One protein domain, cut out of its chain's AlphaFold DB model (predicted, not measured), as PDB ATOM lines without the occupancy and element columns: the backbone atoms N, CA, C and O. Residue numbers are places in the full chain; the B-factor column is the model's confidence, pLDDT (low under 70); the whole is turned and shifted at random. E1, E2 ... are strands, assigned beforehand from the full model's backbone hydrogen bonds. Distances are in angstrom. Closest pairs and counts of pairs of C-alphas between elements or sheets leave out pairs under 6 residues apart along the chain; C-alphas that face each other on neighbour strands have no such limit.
ATOM      1  N   TYR A  10     114.433 135.255 150.738       95.31
ATOM      2  CA  TYR A  10     113.801 136.437 150.171       95.31
ATOM      3  C   TYR A  10     112.405 136.589 150.771       95.31
ATOM      4  O   TYR A  10     111.740 135.588 151.038       95.31
ATOM      5  N   ILE A  11     111.956 137.828 150.936       94.75
ATOM      6  CA  ILE A  11     110.539 138.154 151.122       94.75
ATOM      7  C   ILE A  11     110.003 138.761 149.833       94.75
ATOM      8  O   ILE A  11     110.760 139.354 149.067       94.75
ATOM      9  N   GLN A  12     108.710 138.605 149.590       95.75
ATOM     10  CA  GLN A  12     108.037 139.284 148.495       95.75
ATOM     11  C   GLN A  12     107.406 140.570 149.028       95.75
ATOM     12  O   GLN A  12     106.721 140.532 150.050       95.75
ATOM     13  N   ASP A  13     107.660 141.694 148.366       94.19
ATOM     14  CA  ASP A  13     106.995 142.958 148.680       94.19
ATOM     15  C   ASP A  13     105.615 143.073 148.010       94.19
ATOM     16  O   ASP A  13     105.179 142.193 147.263       94.19
ATOM     17  N   GLU A  14     104.917 144.179 148.270       95.75
ATOM     18  CA  GLU A  14     103.576 144.450 147.733       95.75
ATOM     19  C   GLU A  14     103.533 144.513 146.196       95.75
ATOM     20  O   GLU A  14     102.490 144.256 145.596       95.75
ATOM     21  N   SER A  15     104.658 144.831 145.547       95.94
ATOM     22  CA  SER A  15     104.782 144.870 144.085       95.94
ATOM     23  C   SER A  15     105.071 143.495 143.474       95.94
ATOM     24  O   SER A  15     105.116 143.344 142.252       95.94
ATOM     25  N   GLY A  16     105.269 142.481 144.318       95.50
ATOM     26  CA  GLY A  16     105.672 141.148 143.908       95.50
ATOM     27  C   GLY A  16     107.184 140.987 143.726       95.50
ATOM     28  O   GLY A  16     107.615 139.911 143.304       95.50
ATOM     29  N   GLN A  17     107.991 142.004 144.042       96.75
ATOM     30  CA  GLN A  17     109.447 141.948 143.936       96.75
ATOM     31  C   GLN A  17     110.052 141.176 145.117       96.75
ATOM     32  O   GLN A  17     109.602 141.271 146.256       96.75
ATOM     33  N   LEU A  18     111.101 140.396 144.833       96.56
ATOM     34  CA  LEU A  18     111.853 139.666 145.849       96.56
ATOM     35  C   LEU A  18     112.919 140.561 146.488       96.56
ATOM     36  O   LEU A  18     113.864 140.988 145.822       96.56
ATOM     37  N   VAL A  19     112.806 140.771 147.796       95.88
ATOM     38  CA  VAL A  19     113.776 141.488 148.627       95.88
ATOM     39  C   VAL A  19     114.628 140.473 149.379       95.88
ATOM     40  O   VAL A  19     114.110 139.628 150.109       95.88
ATOM     41  N   ALA A  20     115.947 140.538 149.194       94.69
ATOM     42  CA  ALA A  20     116.879 139.613 149.830       94.69
ATOM     43  C   ALA A  20     116.950 139.829 151.348       94.69
ATOM     44  O   ALA A  20     117.102 140.955 151.825       94.69
ATOM     45  N   LEU A  21     116.905 138.732 152.101       93.06
ATOM     46  CA  LEU A  21     117.109 138.723 153.543       93.06
ATOM     47  C   LEU A  21     118.583 138.453 153.868       93.06
ATOM     48  O   LEU A  21     119.066 137.332 153.723       93.06
ATOM     49  N   ASN A  22     119.285 139.469 154.378       90.50
ATOM     50  CA  ASN A  22     120.648 139.343 154.915       90.50
ATOM     51  C   ASN A  22     120.625 138.930 156.401       90.50
ATOM     52  O   ASN A  22     121.221 139.585 157.252       90.50
ATOM     53  N   THR A  23     119.880 137.872 156.714       90.75
ATOM     54  CA  THR A  23     119.741 137.283 158.057       90.75
ATOM     55  C   THR A  23     119.737 135.757 157.941       90.75
ATOM     56  O   THR A  23     119.714 135.218 156.834       90.75
ATOM     57  N   GLU A  24     119.776 135.059 159.072       90.81
ATOM     58  CA  GLU A  24     119.792 133.592 159.166       90.81
ATOM     59  C   GLU A  24     118.461 133.011 159.667       90.81
ATOM     60  O   GLU A  24     118.272 131.792 159.647       90.81
ATOM     61  N   SER A  25     117.520 133.865 160.085       93.44
ATOM     62  CA  SER A  25     116.162 133.449 160.432       93.44
ATOM     63  C   SER A  25     115.094 134.518 160.188       93.44
ATOM     64  O   SER A  25     115.378 135.712 160.056       93.44
ATOM     65  N   LEU A  26     113.845 134.052 160.127       94.06
ATOM     66  CA  LEU A  26     112.603 134.813 160.046       94.06
ATOM     67  C   LEU A  26     111.663 134.334 161.155       94.06
ATOM     68  O   LEU A  26     111.439 133.134 161.305       94.06
ATOM     69  N   VAL A  27     111.077 135.275 161.894       95.06
ATOM     70  CA  VAL A  27     110.081 134.989 162.933       95.06
ATOM     71  C   VAL A  27     108.714 135.447 162.448       95.06
ATOM     72  O   VAL A  27     108.563 136.570 161.977       95.06
ATOM     73  N   LEU A  28     107.731 134.563 162.572       94.88
ATOM     74  CA  LEU A  28     106.337 134.798 162.228       94.88
ATOM     75  C   LEU A  28     105.513 134.777 163.510       94.88
ATOM     76  O   LEU A  28     105.496 133.766 164.211       94.88
ATOM     77  N   GLU A  29     104.829 135.875 163.808       95.25
ATOM     78  CA  GLU A  29     103.924 135.980 164.952       95.25
ATOM     79  C   GLU A  29     102.484 135.730 164.510       95.25
ATOM     80  O   GLU A  29     102.020 136.247 163.494       95.25
ATOM     81  N   PHE A  30     101.775 134.908 165.277       92.25
ATOM     82  CA  PHE A  30     100.388 134.554 165.024       92.25
ATOM     83  C   PHE A  30      99.469 135.394 165.916       92.25
ATOM     84  O   PHE A  30      99.838 135.715 167.048       92.25
ATOM     85  N   PRO A  31      98.225 135.677 165.486       91.00
ATOM     86  CA  PRO A  31      97.252 136.389 166.317       91.00
ATOM     87  C   PRO A  31      96.966 135.722 167.673       91.00
ATOM     88  O   PRO A  31      96.506 136.387 168.596       91.00
ATOM     89  N   SER A  32      97.245 134.419 167.815       85.75
ATOM     90  CA  SER A  32      97.152 133.683 169.085       85.75
ATOM     91  C   SER A  32      98.234 134.065 170.108       85.75
ATOM     92  O   SER A  32      98.180 133.592 171.243       85.75
ATOM     93  N   GLY A  33      99.218 134.884 169.724       87.94
ATOM     94  CA  GLY A  33     100.417 135.186 170.510       87.94
ATOM     95  C   GLY A  33     101.510 134.118 170.397       87.94
ATOM     96  O   GLY A  33     102.569 134.248 171.006       87.94
ATOM     97  N   GLU A  34     101.271 133.050 169.634       90.38
ATOM     98  CA  GLU A  34     102.287 132.048 169.311       90.38
ATOM     99  C   GLU A  34     103.190 132.532 168.171       90.38
ATOM    100  O   GLU A  34     102.853 133.458 167.435       90.38
ATOM    101  N   SER A  35     104.337 131.881 167.989       93.44
ATOM    102  CA  SER A  35     105.243 132.188 166.883       93.44
ATOM    103  C   SER A  35     105.790 130.935 166.211       93.44
ATOM    104  O   SER A  35     105.772 129.842 166.780       93.44
ATOM    105  N   LEU A  36     106.281 131.106 164.987       95.56
ATOM    106  CA  LEU A  36     107.174 130.169 164.315       95.56
ATOM    107  C   LEU A  36     108.481 130.876 163.983       95.56
ATOM    108  O   LEU A  36     108.471 132.029 163.559       95.56
ATOM    109  N   GLU A  37     109.593 130.165 164.099       95.44
ATOM    110  CA  GLU A  37     110.877 130.625 163.583       95.44
ATOM    111  C   GLU A  37     111.337 129.714 162.442       95.44
ATOM    112  O   GLU A  37     111.476 128.503 162.612       95.44
ATOM    113  N   VAL A  38     111.574 130.300 161.268       95.25
ATOM    114  CA  VAL A  38     112.190 129.639 160.113       95.25
ATOM    115  C   VAL A  38     113.648 130.070 160.072       95.25
ATOM    116  O   VAL A  38     113.932 131.257 159.987       95.25
ATOM    117  N   SER A  39     114.575 129.121 160.133       93.81
ATOM    118  CA  SER A  39     116.018 129.386 160.176       93.81
ATOM    119  C   SER A  39     116.749 128.606 159.094       93.81
ATOM    120  O   SER A  39     116.396 127.469 158.786       93.81
ATOM    121  N   TRP A  40     117.769 129.217 158.508       92.81
ATOM    122  CA  TRP A  40     118.558 128.660 157.410       92.81
ATOM    123  C   TRP A  40     120.057 128.870 157.640       92.81
ATOM    124  O   TRP A  40     120.823 129.129 156.710       92.81
ATOM    125  N   GLU A  41     120.467 128.751 158.903       86.69
ATOM    126  CA  GLU A  41     121.871 128.762 159.303       86.69
ATOM    127  C   GLU A  41     122.691 127.748 158.508       86.69
ATOM    128  O   GLU A  41     122.213 126.680 158.104       86.69
ATOM    129  N   LYS A  42     123.965 128.085 158.307       85.31
ATOM    130  CA  LYS A  42     124.896 127.222 157.596       85.31
ATOM    131  C   LYS A  42     124.989 125.868 158.298       85.31
ATOM    132  O   LYS A  42     125.447 125.770 159.435       85.31
ATOM    133  N   GLN A  43     124.589 124.816 157.586       85.00
ATOM    134  CA  GLN A  43     124.771 123.447 158.051       85.00
ATOM    135  C   GLN A  43     126.256 123.150 158.267       85.00
ATOM    136  O   GLN A  43     127.122 123.631 157.524       85.00
ATOM    137  N   HIS A  44     126.544 122.322 159.272       86.44
ATOM    138  CA  HIS A  44     127.902 121.858 159.519       86.44
ATOM    139  C   HIS A  44     128.461 121.175 158.254       86.44
ATOM    140  O   HIS A  44     127.723 120.439 157.589       86.44
ATOM    141  N   PRO A  45     129.741 121.382 157.891       85.31
ATOM    142  CA  PRO A  45     130.327 120.773 156.697       85.31
ATOM    143  C   PRO A  45     130.154 119.251 156.643       85.31
ATOM    144  O   PRO A  45     129.840 118.727 155.573       85.31
ATOM    145  N   ASP A  46     130.254 118.597 157.802       89.69
ATOM    146  CA  ASP A  46     130.131 117.141 157.965       89.69
ATOM    147  C   ASP A  46     128.692 116.653 158.201       89.69
ATOM    148  O   ASP A  46     128.482 115.472 158.465       89.69
ATOM    149  N   ASP A  47     127.687 117.535 158.134       87.44
ATOM    150  CA  ASP A  47     126.288 117.110 158.199       87.44
ATOM    151  C   ASP A  47     125.937 116.312 156.928       87.44
ATOM    152  O   ASP A  47     126.051 116.857 155.820       87.44
ATOM    153  N   PRO A  48     125.533 115.030 157.050       89.56
ATOM    154  CA  PRO A  48     125.221 114.186 155.901       89.56
ATOM    155  C   PRO A  48     123.837 114.478 155.308       89.56
ATOM    156  O   PRO A  48     123.490 113.923 154.263       89.56
ATOM    157  N   ARG A  49     123.009 115.295 155.972       88.94
ATOM    158  CA  ARG A  49     121.666 115.628 155.494       88.94
ATOM    159  C   ARG A  49     121.741 116.539 154.262       88.94
ATOM    160  O   ARG A  49     122.692 117.307 154.113       88.94
ATOM    161  N   PRO A  50     120.725 116.503 153.384       89.75
ATOM    162  CA  PRO A  50     120.571 117.518 152.351       89.75
ATOM    163  C   PRO A  50     120.508 118.926 152.953       89.75
ATOM    164  O   PRO A  50     120.068 119.109 154.091       89.75
ATOM    165  N   VAL A  51     120.879 119.924 152.149       89.62
ATOM    166  CA  VAL A  51     120.715 121.341 152.498       89.62
ATOM    167  C   VAL A  51     119.248 121.606 152.824       89.62
ATOM    168  O   VAL A  51     118.373 121.414 151.981       89.62
ATOM    169  N   SER A  52     118.980 122.016 154.060       91.00
ATOM    170  CA  SER A  52     117.628 122.176 154.586       91.00
ATOM    171  C   SER A  52     117.542 123.366 155.532       91.00
ATOM    172  O   SER A  52     118.484 123.649 156.269       91.00
ATOM    173  N   LEU A  53     116.376 124.007 155.567       93.06
ATOM    174  CA  LEU A  53     116.009 124.942 156.629       93.06
ATOM    175  C   LEU A  53     115.411 124.193 157.830       93.06
ATOM    176  O   LEU A  53     114.961 123.053 157.701       93.06
ATOM    177  N   ALA A  54     115.395 124.838 158.991       93.12
ATOM    178  CA  ALA A  54     114.728 124.358 160.194       93.12
ATOM    179  C   ALA A  54     113.535 125.256 160.532       93.12
ATOM    180  O   ALA A  54     113.638 126.481 160.460       93.12
ATOM    181  N   VAL A  55     112.422 124.639 160.933       94.88
ATOM    182  CA  VAL A  55     111.234 125.338 161.438       94.88
ATOM    183  C   VAL A  55     111.039 124.978 162.904       94.88
ATOM    184  O   VAL A  55     111.036 123.798 163.255       94.88
ATOM    185  N   TRP A  56     110.855 125.990 163.744       93.62
ATOM    186  CA  TRP A  56     110.687 125.862 165.186       93.62
ATOM    187  C   TRP A  56     109.309 126.352 165.615       93.62
ATOM    188  O   TRP A  56     108.809 127.355 165.109       93.62
ATOM    189  N   GLY A  57     108.711 125.637 166.570       92.69
ATOM    190  CA  GLY A  57     107.542 126.101 167.300       92.69
ATOM    191  C   GLY A  57     108.007 127.087 168.360       92.69
ATOM    192  O   GLY A  57     108.735 126.703 169.273       92.69
ATOM    193  N   GLY A  58     107.619 128.350 168.238       90.62
ATOM    194  CA  GLY A  58     108.217 129.435 169.006       90.62
ATOM    195  C   GLY A  58     109.596 129.839 168.476       90.62
ATOM    196  O   GLY A  58     109.941 129.608 167.317       90.62
ATOM    197  N   ARG A  59     110.393 130.457 169.351       88.19
ATOM    198  CA  ARG A  59     111.768 130.874 169.053       88.19
ATOM    199  C   ARG A  59     112.745 129.719 169.235       88.19
ATOM    200  O   ARG A  59     112.629 128.945 170.187       88.19
ATOM    201  N   ARG A  60     113.764 129.654 168.378       85.44
ATOM    202  CA  ARG A  60     114.911 128.770 168.600       85.44
ATOM    203  C   ARG A  60     115.617 129.172 169.895       85.44
ATOM    204  O   ARG A  60     115.939 130.338 170.118       85.44
ATOM    205  N   THR A  76     105.143 123.853 175.906       80.62
ATOM    206  CA  THR A  76     106.068 123.572 174.802       80.62
ATOM    207  C   THR A  76     105.330 123.798 173.495       80.62
ATOM    208  O   THR A  76     104.232 123.260 173.315       80.62
ATOM    209  N   THR A  77     105.934 124.539 172.574       87.12
ATOM    210  CA  THR A  77     105.372 124.756 171.240       87.12
ATOM    211  C   THR A  77     106.020 123.779 170.268       87.12
ATOM    212  O   THR A  77     107.210 123.841 169.985       87.12
ATOM    213  N   SER A  78     105.231 122.821 169.793       90.19
ATOM    214  CA  SER A  78     105.616 121.928 168.699       90.19
ATOM    215  C   SER A  78     105.319 122.586 167.350       90.19
ATOM    216  O   SER A  78     104.597 123.581 167.284       90.19
ATOM    217  N   VAL A  79     105.848 122.019 166.267       94.38
ATOM    218  CA  VAL A  79     105.469 122.395 164.899       94.38
ATOM    219  C   VAL A  79     104.485 121.361 164.376       94.38
ATOM    220  O   VAL A  79     104.791 120.168 164.374       94.38
ATOM    221  N   ALA A  80     103.320 121.807 163.921       93.62
ATOM    222  CA  ALA A  80     102.413 120.970 163.152       93.62
ATOM    223  C   ALA A  80     102.662 121.190 161.656       93.62
ATOM    224  O   ALA A  80     102.736 122.331 161.198       93.62
ATOM    225  N   ILE A  81     102.788 120.090 160.909       95.12
ATOM    226  CA  ILE A  81     102.916 120.085 159.449       95.12
ATOM    227  C   ILE A  81     101.744 119.283 158.898       95.12
ATOM    228  O   ILE A  81     101.633 118.082 159.140       95.12
ATOM    229  N   LEU A  82     100.862 119.960 158.171       94.69
ATOM    230  CA  LEU A  82      99.652 119.374 157.609       94.69
ATOM    231  C   LEU A  82      99.771 119.379 156.081       94.69
ATOM    232  O   LEU A  82      99.888 120.460 155.493       94.69
ATOM    233  N   PRO A  83      99.748 118.212 155.415       94.94
ATOM    234  CA  PRO A  83      99.643 118.160 153.962       94.94
ATOM    235  C   PRO A  83      98.387 118.899 153.484       94.94
ATOM    236  O   PRO A  83      97.323 118.783 154.091       94.94
ATOM    237  N   SER A  84      98.513 119.650 152.395       93.69
ATOM    238  CA  SER A  84      97.414 120.356 151.735       93.69
ATOM    239  C   SER A  84      97.409 120.020 150.235       93.69
ATOM    240  O   SER A  84      97.970 119.007 149.817       93.69
ATOM    241  N   ALA A  85      96.726 120.811 149.409       93.50
ATOM    242  CA  ALA A  85      96.592 120.545 147.978       93.50
ATOM    243  C   ALA A  85      97.944 120.551 147.233       93.50
ATOM    244  O   ALA A  85      98.796 121.408 147.473       93.50
ATOM    245  N   ALA A  86      98.097 119.629 146.274       92.25
ATOM    246  CA  ALA A  86      99.266 119.482 145.402       92.25
ATOM    247  C   ALA A  86     100.602 119.405 146.170       92.25
ATOM    248  O   ALA A  86     100.925 118.372 146.748       92.25
ATOM    249  N   ASN A  87     101.385 120.481 146.147       93.31
ATOM    250  CA  ASN A  87     102.705 120.606 146.765       93.31
ATOM    251  C   ASN A  87     102.711 121.564 147.970       93.31
ATOM    252  O   ASN A  87     103.771 122.051 148.365       93.31
ATOM    253  N   VAL A  88     101.538 121.861 148.536       95.56
ATOM    254  CA  VAL A  88     101.383 122.776 149.670       95.56
ATOM    255  C   VAL A  88     101.402 122.005 150.988       95.56
ATOM    256  O   VAL A  88     100.739 120.979 151.140       95.56
ATOM    257  N   VAL A  89     102.110 122.552 151.974       96.25
ATOM    258  CA  VAL A  89     102.007 122.157 153.382       96.25
ATOM    259  C   VAL A  89     101.600 123.367 154.211       96.25
ATOM    260  O   VAL A  89     102.092 124.473 153.987       96.25
ATOM    261  N   LEU A  90     100.693 123.170 155.163       95.44
ATOM    262  CA  LEU A  90     100.385 124.171 156.179       95.44
ATOM    263  C   LEU A  90     101.289 123.925 157.381       95.44
ATOM    264  O   LEU A  90     101.427 122.789 157.839       95.44
ATOM    265  N   VAL A  91     101.888 124.998 157.889       95.44
ATOM    266  CA  VAL A  91     102.783 124.959 159.042       95.44
ATOM    267  C   VAL A  91     102.266 125.943 160.078       95.44
ATOM    268  O   VAL A  91     102.066 127.115 159.767       95.44
ATOM    269  N   HIS A  92     102.018 125.470 161.297       93.69
ATOM    270  CA  HIS A  92     101.513 126.311 162.380       93.69
ATOM    271  C   HIS A  92     102.122 125.900 163.729       93.69
ATOM    272  O   HIS A  92     102.527 124.741 163.900       93.69
ATOM    273  N   PRO A  93     102.204 126.827 164.700       92.69
ATOM    274  CA  PRO A  93     102.601 126.476 166.052       92.69
ATOM    275  C   PRO A  93     101.531 125.587 166.690       92.69
ATOM    276  O   PRO A  93     100.329 125.781 166.493       92.69
ATOM    277  N   TYR A  94     101.971 124.579 167.438       90.44
ATOM    278  CA  TYR A  94     101.104 123.649 168.151       90.44
ATOM    279  C   TYR A  94     101.529 123.560 169.615       90.44
ATOM    280  O   TYR A  94     102.390 122.759 169.996       90.44
ATOM    281  N   SER A  95     100.955 124.430 170.444       85.12
ATOM    282  CA  SER A  95     101.309 124.514 171.860       85.12
ATOM    283  C   SER A  95     100.546 123.521 172.723       85.12
ATOM    284  O   SER A  95      99.320 123.576 172.832       85.12
ATOM    285  N   ASN A  96     101.296 122.698 173.453       79.88
ATOM    286  CA  ASN A  96     100.758 121.774 174.445       79.88
ATOM    287  C   ASN A  96     101.150 122.210 175.864       79.88
ATOM    288  O   ASN A  96     102.250 122.740 176.061       79.88
ATOM    289  N   PRO A  97     100.277 121.998 176.867       79.25
ATOM    290  CA  PRO A  97     100.682 122.124 178.260       79.25
ATOM    291  C   PRO A  97     101.786 121.107 178.568       79.25
ATOM    292  O   PRO A  97     101.726 119.958 178.120       79.25
ATOM    293  N   ILE A  98     102.791 121.515 179.345       76.94
ATOM    294  CA  ILE A  98     103.832 120.585 179.789       76.94
ATOM    295  C   ILE A  98     103.205 119.583 180.758       76.94
ATOM    296  O   ILE A  98     102.597 119.951 181.765       76.94
TER     297      ILE A  98
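What this domain is: This is residues 10 to 60 and 76 to 98 of the 102 residues of an uncharacterized protein of Burkholderia sp. 4701 (UniProt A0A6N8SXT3). What does this domain look like? A small sheet of three strands, E3, E4 and E5, has the long two-stranded hairpin E6 and E7 crossing close by near Gly 57 and slanting away from it, while the small hairpin E1 and E2 is set off from the sheet. Residues 44 to 50, in the loop from E4 to E5, stick out. What is it built of? The printed part has 74 residues, with seven named strands from E1 to E7 in order along the chain, no named helix, and the class all strand; the sheets E1 - E2, E3 - E4 - E5 and E6 - E7 are antiparallel. It is loose, with a radius of gyration of the C-alphas of 14.5 A and spans of 40 by 36 by 28 A.

Where its parts are: Where are the first strands? E1 is residues 10 to 12, from C-alpha 10 at (113.801, 136.437, 150.171), and E2 is residues 18 to 21. Which strands follow? E3 is residues 25 to 29, 13.3 A long from first to last C-alpha, E4 residues 35 to 39, 13.0 A, and E5 residues 54 to 57, 10.3 A. Where are the longest? E6 is residues 76 to 83, 22.5 A, and E7 residues 89 to 97, 24.9 A, ending with C-alpha 97 at (100.682, 122.124, 178.260).

How they stand to each other: How do E1 and E2 pair? They are a hairpin, antiparallel at 142 degrees, with N 11 and O 19 2.9 A apart, within hydrogen-bond range. E2 and E3 are apart. How is the three-stranded sheet made? E3, E4 and E5 are a meander, each strand the antiparallel neighbour of the one before, with E3 and E5 as edge strands. N 26 and O 38 of E3 and E4, and N 39 and O 54 of E4 and E5, are each 2.8 A apart, within hydrogen-bond range. Where does the last hairpin come near? E6 and E7 are antiparallel at 152 degrees, with N 78 and O 94 2.8 A apart, within hydrogen-bond range. The closest C-alphas of E5 and E6 are those of Gly 57 and Thr 77, 4.7 A; those of E4 and E7 are Leu 36 and Pro 93, 6.1 A. E3 is apart from both E6 and E7.

The domain as a whole: How large is it? The two C-alphas farthest apart, those of Ser 15 and Ile 98, are 43.2 A apart. Where is the cut? Residues 61 to 75 are not printed, and C-alphas 60 and 76 are 12.0 A apart across the cut. Which link is long? That from E4 to E5, with 14 residues; E1 to E2, E2 to E3, E3 to E4 and E6 to E7 are tight links. How confident is the model? The mean pLDDT of the printed part is 91.5, and no printed residue is under 70.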